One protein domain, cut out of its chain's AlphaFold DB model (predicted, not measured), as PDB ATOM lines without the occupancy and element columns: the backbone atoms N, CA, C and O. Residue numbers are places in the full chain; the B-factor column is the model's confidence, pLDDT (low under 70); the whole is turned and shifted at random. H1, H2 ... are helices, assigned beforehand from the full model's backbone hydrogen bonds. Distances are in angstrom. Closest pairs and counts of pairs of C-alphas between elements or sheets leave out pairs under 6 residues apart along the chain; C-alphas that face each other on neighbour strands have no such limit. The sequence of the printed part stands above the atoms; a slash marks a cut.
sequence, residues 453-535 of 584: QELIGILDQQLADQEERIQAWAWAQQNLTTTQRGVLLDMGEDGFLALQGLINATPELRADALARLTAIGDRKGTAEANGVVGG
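Overview. This is residues 453 to 535 of the 584 residues of an uncharacterized protein of Jiangella sp. DSM 45060 (UniProt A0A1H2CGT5). Two long helices, H1 and H4, spread like the arms of a wide V, and two short helices, H2 and H3, sit between them where the arms come together. The short helices and the nearer parts of the long ones make a small body, while residues 453 to 467 of H1 and 526 to 535 of H4 stick out from it. The printed part has 83 residues, with four named helices in the order H1 H2 H3 H4 and no named strand, and its class is all helix. It is loose, with a radius of gyration of the C-alphas of 16.3 A, and flat, spanning 59 by 34 by 18 A.

Arrangement. H1, residues 453 to 479, and H2, residues 482 to 490, are close but not clearly touching; their closest C-alphas, of Ala 476 and Arg 485, are 6.9 A apart. H3, residues 493 to 504, is the hub. H1 touches it with residues 469 to 476 alone, closest at the C-alphas of Ala 472 and Gln 500, 6.6 A, at a steep tilt of 69 degrees, only just short of about perpendicular. H3 touches H2 with residues 495 to 499 alone, closest at the C-alphas of Leu 488 and Gly 495, 4.5 A. H3 and H4, residues 507 to 535, form a helical hairpin at 36 degrees, only just steep, with the C-alphas of Leu 502 and Arg 510 closest at 5.5 A. H4 touches H2 with residues 514 to 522 alone, about perpendicular at 84 degrees, closest at the C-alphas of Gln 484 and Leu 517, 5.3 A. H1 and H4 are apart. In H1, H2, H3 and H4 every O i to N i+4 pair is within hydrogen-bond range.

Along the chain. H1 begins at C-alpha 453, (54.178, -26.291, -48.267), and is 38.8 A long. H2 is 12.3 A and H3 17.2 A long. H4 is 41.3 A long and ends at C-alpha 535, (-1.086, -9.380, -45.711).

Size, cuts and confidence. The C-alphas of Gln 453 and Gly 534, the two farthest apart, are 59.0 A apart. The printed part has no cut, and its three links are tight. Residue 529 and residues 531 to 535 have pLDDT under 70.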
ATOM      1  N   GLN A 453      54.566 -25.040 -48.905       76.94
ATOM      2  CA  GLN A 453      54.178 -26.291 -48.267       76.94
ATOM      3  C   GLN A 453      53.123 -26.100 -47.165       76.94
ATOM      4  O   GLN A 453      52.202 -26.905 -47.068       76.94
ATOM      5  N   GLU A 454      53.203 -25.019 -46.383       78.06
ATOM      6  CA  GLU A 454      52.158 -24.642 -45.418       78.06
ATOM      7  C   GLU A 454      50.867 -24.229 -46.129       78.06
ATOM      8  O   GLU A 454      49.780 -24.608 -45.699       78.06
ATOM      9  N   LEU A 455      50.976 -23.525 -47.261       75.94
ATOM     10  CA  LEU A 455      49.811 -23.141 -48.051       75.94
ATOM     11  C   LEU A 455      49.098 -24.348 -48.679       75.94
ATOM     12  O   LEU A 455      47.870 -24.403 -48.656       75.94
ATOM     13  N   ILE A 456      49.853 -25.326 -49.194       78.81
ATOM     14  CA  ILE A 456      49.288 -26.604 -49.663       78.81
ATOM     15  C   ILE A 456      48.572 -27.321 -48.511       78.81
ATOM     16  O   ILE A 456      47.459 -27.792 -48.699       78.81
ATOM     17  N   GLY A 457      49.150 -27.336 -47.306       81.50
ATOM     18  CA  GLY A 457      48.503 -27.940 -46.138       81.50
ATOM     19  C   GLY A 457      47.179 -27.269 -45.751       81.50
ATOM     20  O   GLY A 457      46.209 -27.958 -45.444       81.50
ATOM     21  N   ILE A 458      47.109 -25.932 -45.802       79.06
ATOM     22  CA  ILE A 458      45.867 -25.181 -45.549       79.06
ATOM     23  C   ILE A 458      44.818 -25.484 -46.628       79.06
ATOM     24  O   ILE A 458      43.646 -25.664 -46.308       79.06
ATOM     25  N   LEU A 459      45.236 -25.570 -47.894       76.62
ATOM     26  CA  LEU A 459      44.360 -25.925 -49.009       76.62
ATOM     27  C   LEU A 459      43.794 -27.332 -48.904       76.62
ATOM     28  O   LEU A 459      42.597 -27.514 -49.103       76.62
ATOM     29  N   ASP A 460      44.644 -28.312 -48.613       78.88
ATOM     30  CA  ASP A 460      44.223 -29.703 -48.479       78.88
ATOM     31  C   ASP A 460      43.206 -29.833 -47.336       78.88
ATOM     32  O   ASP A 460      42.199 -30.522 -47.486       78.88
ATOM     33  N   GLN A 461      43.407 -29.099 -46.232       81.12
ATOM     34  CA  GLN A 461      42.431 -29.031 -45.145       81.12
ATOM     35  C   GLN A 461      41.120 -28.369 -45.592       81.12
ATOM     36  O   GLN A 461      40.050 -28.904 -45.324       81.12
ATOM     37  N   GLN A 462      41.173 -27.242 -46.309       80.19
ATOM     38  CA  GLN A 462      39.963 -26.588 -46.818       80.19
ATOM     39  C   GLN A 462      39.203 -27.461 -47.823       80.19
ATOM     40  O   GLN A 462      37.975 -27.491 -47.793       80.19
ATOM     41  N   LEU A 463      39.903 -28.182 -48.703       78.25
ATOM     42  CA  LEU A 463      39.290 -29.125 -49.639       78.25
ATOM     43  C   LEU A 463      38.645 -30.300 -48.905       78.25
ATOM     44  O   LEU A 463      37.525 -30.667 -49.251       78.25
ATOM     45  N   ALA A 464      39.302 -30.842 -47.876       80.69
ATOM     46  CA  ALA A 464      38.728 -31.887 -47.034       80.69
ATOM     47  C   ALA A 464      37.454 -31.403 -46.316       80.69
ATOM     48  O   ALA A 464      36.432 -32.088 -46.359       80.69
ATOM     49  N   ASP A 465      37.475 -30.195 -45.743       81.69
ATOM     50  CA  ASP A 465      36.310 -29.595 -45.080       81.69
ATOM     51  C   ASP A 465      35.151 -29.355 -46.078       81.69
ATOM     52  O   ASP A 465      33.977 -29.552 -45.751       81.69
ATOM     53  N   GLN A 466      35.455 -28.951 -47.319       82.44
ATOM     54  CA  GLN A 466      34.455 -28.782 -48.382       82.44
ATOM     55  C   GLN A 466      33.886 -30.119 -48.864       82.44
ATOM     56  O   GLN A 466      32.677 -30.227 -49.074       82.44
ATOM     57  N   GLU A 467      34.721 -31.146 -49.020       82.12
ATOM     58  CA  GLU A 467      34.267 -32.488 -49.383       82.12
ATOM     59  C   GLU A 467      33.324 -33.050 -48.310       82.12
ATOM     60  O   GLU A 467      32.255 -33.572 -48.636       82.12
ATOM     61  N   GLU A 468      33.651 -32.853 -47.031       84.56
ATOM     62  CA  GLU A 468      32.784 -33.242 -45.921       84.56
ATOM     63  C   GLU A 468      31.451 -32.473 -45.940       84.56
ATOM     64  O   GLU A 468      30.381 -33.071 -45.776       84.56
ATOM     65  N   ARG A 469      31.481 -31.164 -46.236       87.12
ATOM     66  CA  ARG A 469      30.271 -30.346 -46.448       87.12
ATOM     67  C   ARG A 469      29.390 -30.878 -47.571       87.12
ATOM     68  O   ARG A 469      28.176 -30.996 -47.388       87.12
ATOM     69  N   ILE A 470      29.980 -31.227 -48.710       83.50
ATOM     70  CA  ILE A 470      29.258 -31.773 -49.866       83.50
ATOM     71  C   ILE A 470      28.628 -33.126 -49.517       83.50
ATOM     72  O   ILE A 470      27.443 -33.339 -49.781       83.50
ATOM     73  N   GLN A 471      29.382 -34.029 -48.886       85.81
ATOM     74  CA  GLN A 471      28.880 -35.345 -48.489       85.81
ATOM     75  C   GLN A 471      27.741 -35.238 -47.465       85.81
ATOM     76  O   GLN A 471      26.729 -35.935 -47.589       85.81
ATOM     77  N   ALA A 472      27.853 -34.324 -46.497       88.81
ATOM     78  CA  ALA A 472      26.795 -34.076 -45.527       88.81
ATOM     79  C   ALA A 472      25.512 -33.567 -46.198       88.81
ATOM     80  O   ALA A 472      24.421 -34.067 -45.911       88.81
ATOM     81  N   TRP A 473      25.622 -32.621 -47.136       89.19
ATOM     82  CA  TRP A 473      24.470 -32.119 -47.890       89.19
ATOM     83  C   TRP A 473      23.847 -33.174 -48.808       89.19
ATOM     84  O   TRP A 473      22.620 -33.247 -48.907       89.19
ATOM     85  N   ALA A 474      24.653 -34.039 -49.425       85.88
ATOM     86  CA  ALA A 474      24.150 -35.176 -50.190       85.88
ATOM     87  C   ALA A 474      23.357 -36.146 -49.296       85.88
ATOM     88  O   ALA A 474      22.257 -36.574 -49.657       85.88
ATOM     89  N   TRP A 475      23.855 -36.432 -48.087       94.38
ATOM     90  CA  TRP A 475      23.110 -37.204 -47.092       94.38
ATOM     91  C   TRP A 475      21.800 -36.506 -46.702       94.38
ATOM     92  O   TRP A 475      20.755 -37.158 -46.652       94.38
ATOM     93  N   ALA A 476      21.818 -35.184 -46.498       91.50
ATOM     94  CA  ALA A 476      20.629 -34.399 -46.169       91.50
ATOM     95  C   ALA A 476      19.554 -34.475 -47.263       91.50
ATOM     96  O   ALA A 476      18.369 -34.625 -46.965       91.50
ATOM     97  N   GLN A 477      19.946 -34.397 -48.536       89.12
ATOM     98  CA  GLN A 477      19.017 -34.538 -49.660       89.12
ATOM     99  C   GLN A 477      18.316 -35.900 -49.672       89.12
ATOM    100  O   GLN A 477      17.123 -35.959 -49.960       89.12
ATOM    101  N   GLN A 478      19.033 -36.969 -49.320       92.06
ATOM    102  CA  GLN A 478      18.499 -38.333 -49.316       92.06
ATOM    103  C   GLN A 478      17.663 -38.661 -48.072       92.06
ATOM    104  O   GLN A 478      16.728 -39.451 -48.167       92.06
ATOM    105  N   ASN A 479      17.995 -38.084 -46.912       93.50
ATOM    106  CA  ASN A 479      17.448 -38.522 -45.622       93.50
ATOM    107  C   ASN A 479      16.499 -37.515 -44.961       93.50
ATOM    108  O   ASN A 479      15.791 -37.881 -44.025       93.50
ATOM    109  N   LEU A 480      16.482 -36.258 -45.410       94.31
ATOM    110  CA  LEU A 480      15.668 -35.203 -44.806       94.31
ATOM    111  C   LEU A 480      14.522 -34.789 -45.720       94.31
ATOM    112  O   LEU A 480      14.630 -34.807 -46.944       94.31
ATOM    113  N   THR A 481      13.427 -34.343 -45.115       94.06
ATOM    114  CA  THR A 481      12.320 -33.694 -45.828       94.06
ATOM    115  C   THR A 481      12.714 -32.290 -46.298       94.06
ATOM    116  O   THR A 481      13.644 -31.676 -45.772       94.06
ATOM    117  N   THR A 482      11.981 -31.736 -47.270       88.38
ATOM    118  CA  THR A 482      12.197 -30.356 -47.747       88.38
ATOM    119  C   THR A 482      12.122 -29.337 -46.608       88.38
ATOM    120  O   THR A 482      12.980 -28.464 -46.525       88.38
ATOM    121  N   THR A 483      11.165 -29.498 -45.689       90.88
ATOM    122  CA  THR A 483      11.001 -28.642 -44.505       90.88
ATOM    123  C   THR A 483      12.235 -28.670 -43.604       90.88
ATOM    124  O   THR A 483      12.768 -27.623 -43.249       90.88
ATOM    125  N   GLN A 484      12.744 -29.863 -43.279       93.88
ATOM    126  CA  GLN A 484      13.934 -30.016 -42.433       93.88
ATOM    127  C   GLN A 484      15.187 -29.427 -43.092       93.88
ATOM    128  O   GLN A 484      15.978 -28.767 -42.420       93.88
ATOM    129  N   ARG A 485      15.359 -29.622 -44.408       95.88
ATOM    130  CA  ARG A 485      16.471 -29.009 -45.154       95.88
ATOM    131  C   ARG A 485      16.384 -27.488 -45.172       95.88
ATOM    132  O   ARG A 485      17.414 -26.844 -45.022       95.88
ATOM    133  N   GLY A 486      15.181 -26.929 -45.321       89.00
ATOM    134  CA  GLY A 486      14.956 -25.484 -45.258       89.00
ATOM    135  C   GLY A 486      15.444 -24.894 -43.936       89.00
ATOM    136  O   GLY A 486      16.251 -23.972 -43.945       89.00
ATOM    137  N   VAL A 487      15.070 -25.514 -42.810       92.50
ATOM    138  CA  VAL A 487      15.533 -25.086 -41.478       92.50
ATOM    139  C   VAL A 487      17.057 -25.144 -41.360       92.50
ATOM    140  O   VAL A 487      17.656 -24.214 -40.830       92.50
ATOM    141  N   LEU A 488      17.703 -26.201 -41.866       92.38
ATOM    142  CA  LEU A 488      19.166 -26.305 -41.830       92.38
ATOM    143  C   LEU A 488      19.853 -25.241 -42.698       92.38
ATOM    144  O   LEU A 488      20.872 -24.702 -42.282       92.38
ATOM    145  N   LEU A 489      19.302 -24.910 -43.870       89.94
ATOM    146  CA  LEU A 489      19.827 -23.829 -44.714       89.94
ATOM    147  C   LEU A 489      19.702 -22.465 -44.026       89.94
ATOM    148  O   LEU A 489      20.641 -21.674 -44.056       89.94
ATOM    149  N   ASP A 490      18.574 -22.215 -43.357       90.00
ATOM    150  CA  ASP A 490      18.328 -20.966 -42.627       90.00
ATOM    151  C   ASP A 490      19.298 -20.748 -41.454       90.00
ATOM    152  O   ASP A 490      19.524 -19.612 -41.041       90.00
ATOM    153  N   MET A 491      19.869 -21.826 -40.909       90.69
ATOM    154  CA  MET A 491      20.851 -21.769 -39.822       90.69
ATOM    155  C   MET A 491      22.267 -21.395 -40.296       90.69
ATOM    156  O   MET A 491      23.144 -21.179 -39.461       90.69
ATOM    157  N   GLY A 492      22.529 -21.319 -41.605       91.44
ATOM    158  CA  GLY A 492      23.855 -20.986 -42.133       91.44
ATOM    159  C   GLY A 492      24.929 -21.996 -41.710       91.44
ATOM    160  O   GLY A 492      24.754 -23.205 -41.871       91.44
ATOM    161  N   GLU A 493      26.053 -21.520 -41.165       87.06
ATOM    162  CA  GLU A 493      27.154 -22.398 -40.729       87.06
ATOM    163  C   GLU A 493      26.764 -23.332 -39.578       87.06
ATOM    164  O   GLU A 493      27.164 -24.499 -39.572       87.06
ATOM    165  N   ASP A 494      25.918 -22.866 -38.655       92.50
ATOM    166  CA  ASP A 494      25.409 -23.692 -37.557       92.50
ATOM    167  C   ASP A 494      24.543 -24.844 -38.082       92.50
ATOM    168  O   ASP A 494      24.484 -25.918 -37.480       92.50
ATOM    169  N   GLY A 495      23.907 -24.648 -39.241       91.50
ATOM    170  CA  GLY A 495      23.149 -25.681 -39.938       91.50
ATOM    171  C   GLY A 495      24.026 -26.846 -40.381       91.50
ATOM    172  O   GLY A 495      23.626 -28.004 -40.254       91.50
ATOM    173  N   PHE A 496      25.252 -26.566 -40.827       91.25
ATOM    174  CA  PHE A 496      26.199 -27.616 -41.194       91.25
ATOM    175  C   PHE A 496      26.674 -28.418 -39.974       91.25
ATOM    176  O   PHE A 496      26.670 -29.648 -40.015       91.25
ATOM    177  N   LEU A 497      27.000 -27.752 -38.863       92.56
ATOM    178  CA  LEU A 497      27.381 -28.438 -37.621       92.56
ATOM    179  C   LEU A 497      26.226 -29.287 -37.068       92.56
ATOM    180  O   LEU A 497      26.430 -30.424 -36.637       92.56
ATOM    181  N   ALA A 498      24.996 -28.769 -37.132       93.31
ATOM    182  CA  ALA A 498      23.798 -29.522 -36.773       93.31
ATOM    183  C   ALA A 498      23.608 -30.752 -37.675       93.31
ATOM    184  O   ALA A 498      23.266 -31.833 -37.186       93.31
ATOM    185  N   LEU A 499      23.872 -30.616 -38.976       94.31
ATOM    186  CA  LEU A 499      23.794 -31.704 -39.944       94.31
ATOM    187  C   LEU A 499      24.855 -32.788 -39.693       94.31
ATOM    188  O   LEU A 499      24.515 -33.970 -39.680       94.31
ATOM    189  N   GLN A 500      26.108 -32.418 -39.415       95.06
ATOM    190  CA  GLN A 500      27.139 -33.374 -38.987       95.06
ATOM    191  C   GLN A 500      26.742 -34.090 -37.689       95.06
ATOM    192  O   GLN A 500      26.902 -35.307 -37.570       95.06
ATOM    193  N   GLY A 501      26.169 -33.357 -36.728       95.31
ATOM    194  CA  GLY A 501      25.616 -33.933 -35.503       95.31
ATOM    195  C   GLY A 501      24.523 -34.967 -35.788       95.31
ATOM    196  O   GLY A 501      24.541 -36.051 -35.211       95.31
ATOM    197  N   LEU A 502      23.618 -34.677 -36.726       95.06
ATOM    198  CA  LEU A 502      22.561 -35.591 -37.181       95.06
ATOM    199  C   LEU A 502      23.107 -36.852 -37.862       95.06
ATOM    200  O   LEU A 502      22.607 -37.952 -37.605       95.06
ATOM    201  N   ILE A 503      24.127 -36.707 -38.710       95.38
ATOM    202  CA  ILE A 503      24.780 -37.829 -39.400       95.38
ATOM    203  C   ILE A 503      25.410 -38.774 -38.373       95.38
ATOM    204  O   ILE A 503      25.182 -39.984 -38.426       95.38
ATOM    205  N   ASN A 504      26.111 -38.220 -37.383       94.69
ATOM    206  CA  ASN A 504      26.837 -38.989 -36.373       94.69
ATOM    207  C   ASN A 504      25.977 -39.441 -35.173       94.69
ATOM    208  O   ASN A 504      26.433 -40.248 -34.362       94.69
ATOM    209  N   ALA A 505      24.742 -38.949 -35.041       94.38
ATOM    210  CA  ALA A 505      23.835 -39.316 -33.955       94.38
ATOM    211  C   ALA A 505      23.366 -40.780 -34.038       94.38
ATOM    212  O   ALA A 505      23.197 -41.342 -35.125       94.38
ATOM    213  N   THR A 506      23.082 -41.382 -32.873       96.38
ATOM    214  CA  THR A 506      22.397 -42.683 -32.813       96.38
ATOM    215  C   THR A 506      20.996 -42.573 -33.427       96.38
ATOM    216  O   THR A 506      20.443 -41.470 -33.480       96.38
ATOM    217  N   PRO A 507      20.386 -43.682 -33.881       94.88
ATOM    218  CA  PRO A 507      19.060 -43.647 -34.497       94.88
ATOM    219  C   PRO A 507      17.997 -42.932 -33.648       94.88
ATOM    220  O   PRO A 507      17.193 -42.177 -34.191       94.88
ATOM    221  N   GLU A 508      18.022 -43.106 -32.325       93.38
ATOM    222  CA  GLU A 508      17.061 -42.502 -31.396       93.38
ATOM    223  C   GLU A 508      17.255 -40.984 -31.285       93.38
ATOM    224  O   GLU A 508      16.296 -40.221 -31.398       93.38
ATOM    225  N   LEU A 509      18.503 -40.534 -31.112       94.31
ATOM    226  CA  LEU A 509      18.833 -39.107 -31.043       94.31
ATOM    227  C   LEU A 509      18.585 -38.411 -32.381       94.31
ATOM    228  O   LEU A 509      18.105 -37.278 -32.413       94.31
ATOM    229  N   ARG A 510      18.872 -39.101 -33.490       96.56
ATOM    230  CA  ARG A 510      18.574 -38.614 -34.834       96.56
ATOM    231  C   ARG A 510      17.071 -38.429 -35.009       96.56
ATOM    232  O   ARG A 510      16.659 -37.369 -35.459       96.56
ATOM    233  N   ALA A 511      16.251 -39.404 -34.615       94.00
ATOM    234  CA  ALA A 511      14.796 -39.293 -34.711       94.00
ATOM    235  C   ALA A 511      14.242 -38.097 -33.910       94.00
ATOM    236  O   ALA A 511      13.435 -37.337 -34.447       94.00
ATOM    237  N   ASP A 512      14.718 -37.871 -32.677       95.69
ATOM    238  CA  ASP A 512      14.320 -36.703 -31.870       95.69
ATOM    239  C   ASP A 512      14.740 -35.380 -32.531       95.69
ATOM    240  O   ASP A 512      13.937 -34.454 -32.666       95.69
ATOM    241  N   ALA A 513      15.984 -35.292 -33.008       93.88
ATOM    242  CA  ALA A 513      16.487 -34.105 -33.693       93.88
ATOM    243  C   ALA A 513      15.701 -33.799 -34.982       93.88
ATOM    244  O   ALA A 513      15.359 -32.643 -35.242       93.88
ATOM    245  N   LEU A 514      15.345 -34.826 -35.758       95.38
ATOM    246  CA  LEU A 514      14.515 -34.690 -36.956       95.38
ATOM    247  C   LEU A 514      13.100 -34.210 -36.633       95.38
ATOM    248  O   LEU A 514      12.587 -33.334 -37.332       95.38
ATOM    249  N   ALA A 515      12.488 -34.724 -35.564       94.56
ATOM    250  CA  ALA A 515      11.182 -34.262 -35.103       94.56
ATOM    251  C   ALA A 515      11.222 -32.783 -34.682       94.56
ATOM    252  O   ALA A 515      10.324 -32.011 -35.026       94.56
ATOM    253  N   ARG A 516      12.295 -32.353 -34.002       95.25
ATOM    254  CA  ARG A 516      12.506 -30.941 -33.644       95.25
ATOM    255  C   ARG A 516      12.670 -30.051 -34.869       95.25
ATOM    256  O   ARG A 516      12.056 -28.987 -34.906       95.25
ATOM    257  N   LEU A 517      13.454 -30.476 -35.863       92.75
ATOM    258  CA  LEU A 517      13.616 -29.732 -37.116       92.75
ATOM    259  C   LEU A 517      12.284 -29.576 -37.854       92.75
ATOM    260  O   LEU A 517      11.964 -28.471 -38.285       92.75
ATOM    261  N   THR A 518      11.474 -30.636 -37.934       93.81
ATOM    262  CA  THR A 518      10.122 -30.558 -38.511       93.81
ATOM    263  C   THR A 518       9.255 -29.565 -37.743       93.81
ATOM    264  O   THR A 518       8.716 -28.640 -38.339       93.81
ATOM    265  N   ALA A 519       9.211 -29.656 -36.411       92.81
ATOM    266  CA  ALA A 519       8.414 -28.749 -35.587       92.81
ATOM    267  C   ALA A 519       8.873 -27.278 -35.661       92.81
ATOM    268  O   ALA A 519       8.078 -26.369 -35.412       92.81
ATOM    269  N   ILE A 520      10.156 -27.016 -35.928       92.25
ATOM    270  CA  ILE A 520      10.665 -25.662 -36.198       92.25
ATOM    271  C   ILE A 520      10.197 -25.199 -37.578       92.25
ATOM    272  O   ILE A 520       9.678 -24.090 -37.701       92.25
ATOM    273  N   GLY A 521      10.328 -26.053 -38.594       89.75
ATOM    274  CA  GLY A 521       9.905 -25.745 -39.954       89.75
ATOM    275  C   GLY A 521       8.401 -25.502 -40.073       89.75
ATOM    276  O   GLY A 521       8.003 -24.519 -40.685       89.75
ATOM    277  N   ASP A 522       7.565 -26.295 -39.401       88.62
ATOM    278  CA  ASP A 522       6.107 -26.113 -39.389       88.62
ATOM    279  C   ASP A 522       5.703 -24.803 -38.703       88.62
ATOM    280  O   ASP A 522       4.817 -24.085 -39.173       88.62
ATOM    281  N   ARG A 523       6.387 -24.435 -37.609       89.56
ATOM    282  CA  ARG A 523       6.193 -23.138 -36.941       89.56
ATOM    283  C   ARG A 523       6.588 -21.968 -37.837       89.56
ATOM    284  O   ARG A 523       5.912 -20.943 -37.830       89.56
ATOM    285  N   LYS A 524       7.658 -22.116 -38.617       84.88
ATOM    286  CA  LYS A 524       8.075 -21.095 -39.583       84.88
ATOM    287  C   LYS A 524       7.084 -20.998 -40.748       84.88
ATOM    288  O   LYS A 524       6.620 -19.904 -41.044       84.88
ATOM    289  N   GLY A 525       6.675 -22.128 -41.322       79.62
ATOM    290  CA  GLY A 525       5.697 -22.181 -42.409       79.62
ATOM    291  C   GLY A 525       4.330 -21.620 -42.010       79.62
ATOM    292  O   GLY A 525       3.728 -20.869 -42.769       79.62
ATOM    293  N   THR A 526       3.859 -21.900 -40.791       80.69
ATOM    294  CA  THR A 526       2.628 -21.289 -40.259       80.69
ATOM    295  C   THR A 526       2.787 -19.794 -39.993       80.69
ATOM    296  O   THR A 526       1.867 -19.037 -40.284       80.69
ATOM    297  N   ALA A 527       3.939 -19.330 -39.499       76.00
ATOM    298  CA  ALA A 527       4.202 -17.899 -39.336       76.00
ATOM    299  C   ALA A 527       4.231 -17.154 -40.684       76.00
ATOM    300  O   ALA A 527       3.671 -16.064 -40.792       76.00
ATOM    301  N   GLU A 528       4.825 -17.750 -41.719       74.38
ATOM    302  CA  GLU A 528       4.842 -17.205 -43.079       74.38
ATOM    303  C   GLU A 528       3.449 -17.231 -43.716       74.38
ATOM    304  O   GLU A 528       3.004 -16.213 -44.243       74.38
ATOM    305  N   ALA A 529       2.712 -18.339 -43.592       66.75
ATOM    306  CA  ALA A 529       1.335 -18.444 -44.068       66.75
ATOM    307  C   ALA A 529       0.420 -17.424 -43.378       66.75
ATOM    308  O   ALA A 529      -0.328 -16.721 -44.052       66.75
ATOM    309  N   ASN A 530       0.532 -17.260 -42.059       73.31
ATOM    310  CA  ASN A 530      -0.214 -16.249 -41.309       73.31
ATOM    311  C   ASN A 530       0.219 -14.821 -41.669       73.31
ATOM    312  O   ASN A 530      -0.604 -13.910 -41.663       73.31
ATOM    313  N   GLY A 531       1.489 -14.612 -42.020       68.88
ATOM    314  CA  GLY A 531       1.982 -13.339 -42.545       68.88
ATOM    315  C   GLY A 531       1.398 -13.007 -43.921       68.88
ATOM    316  O   GLY A 531       1.000 -11.867 -44.159       68.88
ATOM    317  N   VAL A 532       1.286 -14.000 -44.807       61.66
ATOM    318  CA  VAL A 532       0.681 -13.859 -46.140       61.66
ATOM    319  C   VAL A 532      -0.832 -13.684 -46.042       61.66
ATOM    320  O   VAL A 532      -1.367 -12.789 -46.687       61.66
ATOM    321  N   VAL A 533      -1.520 -14.457 -45.198       56.53
ATOM    322  CA  VAL A 533      -2.961 -14.306 -44.934       56.53
ATOM    323  C   VAL A 533      -3.243 -12.952 -44.289       56.53
ATOM    324  O   VAL A 533      -4.082 -12.218 -44.790       56.53
ATOM    325  N   GLY A 534      -2.476 -12.540 -43.277       63.31
ATOM    326  CA  GLY A 534      -2.607 -11.210 -42.675       63.31
ATOM    327  C   GLY A 534      -2.239 -10.063 -43.629       63.31
ATOM    328  O   GLY A 534      -2.748  -8.951 -43.496       63.31
ATOM    329  N   GLY A 535      -1.373 -10.311 -44.616       56.75
ATOM    330  CA  GLY A 535      -1.086  -9.380 -45.711       56.75
ATOM    331  C   GLY A 535      -2.219  -9.313 -46.741       56.75
ATOM    332  O   GLY A 535      -2.583  -8.223 -47.187       56.75
TER     333      GLY A 535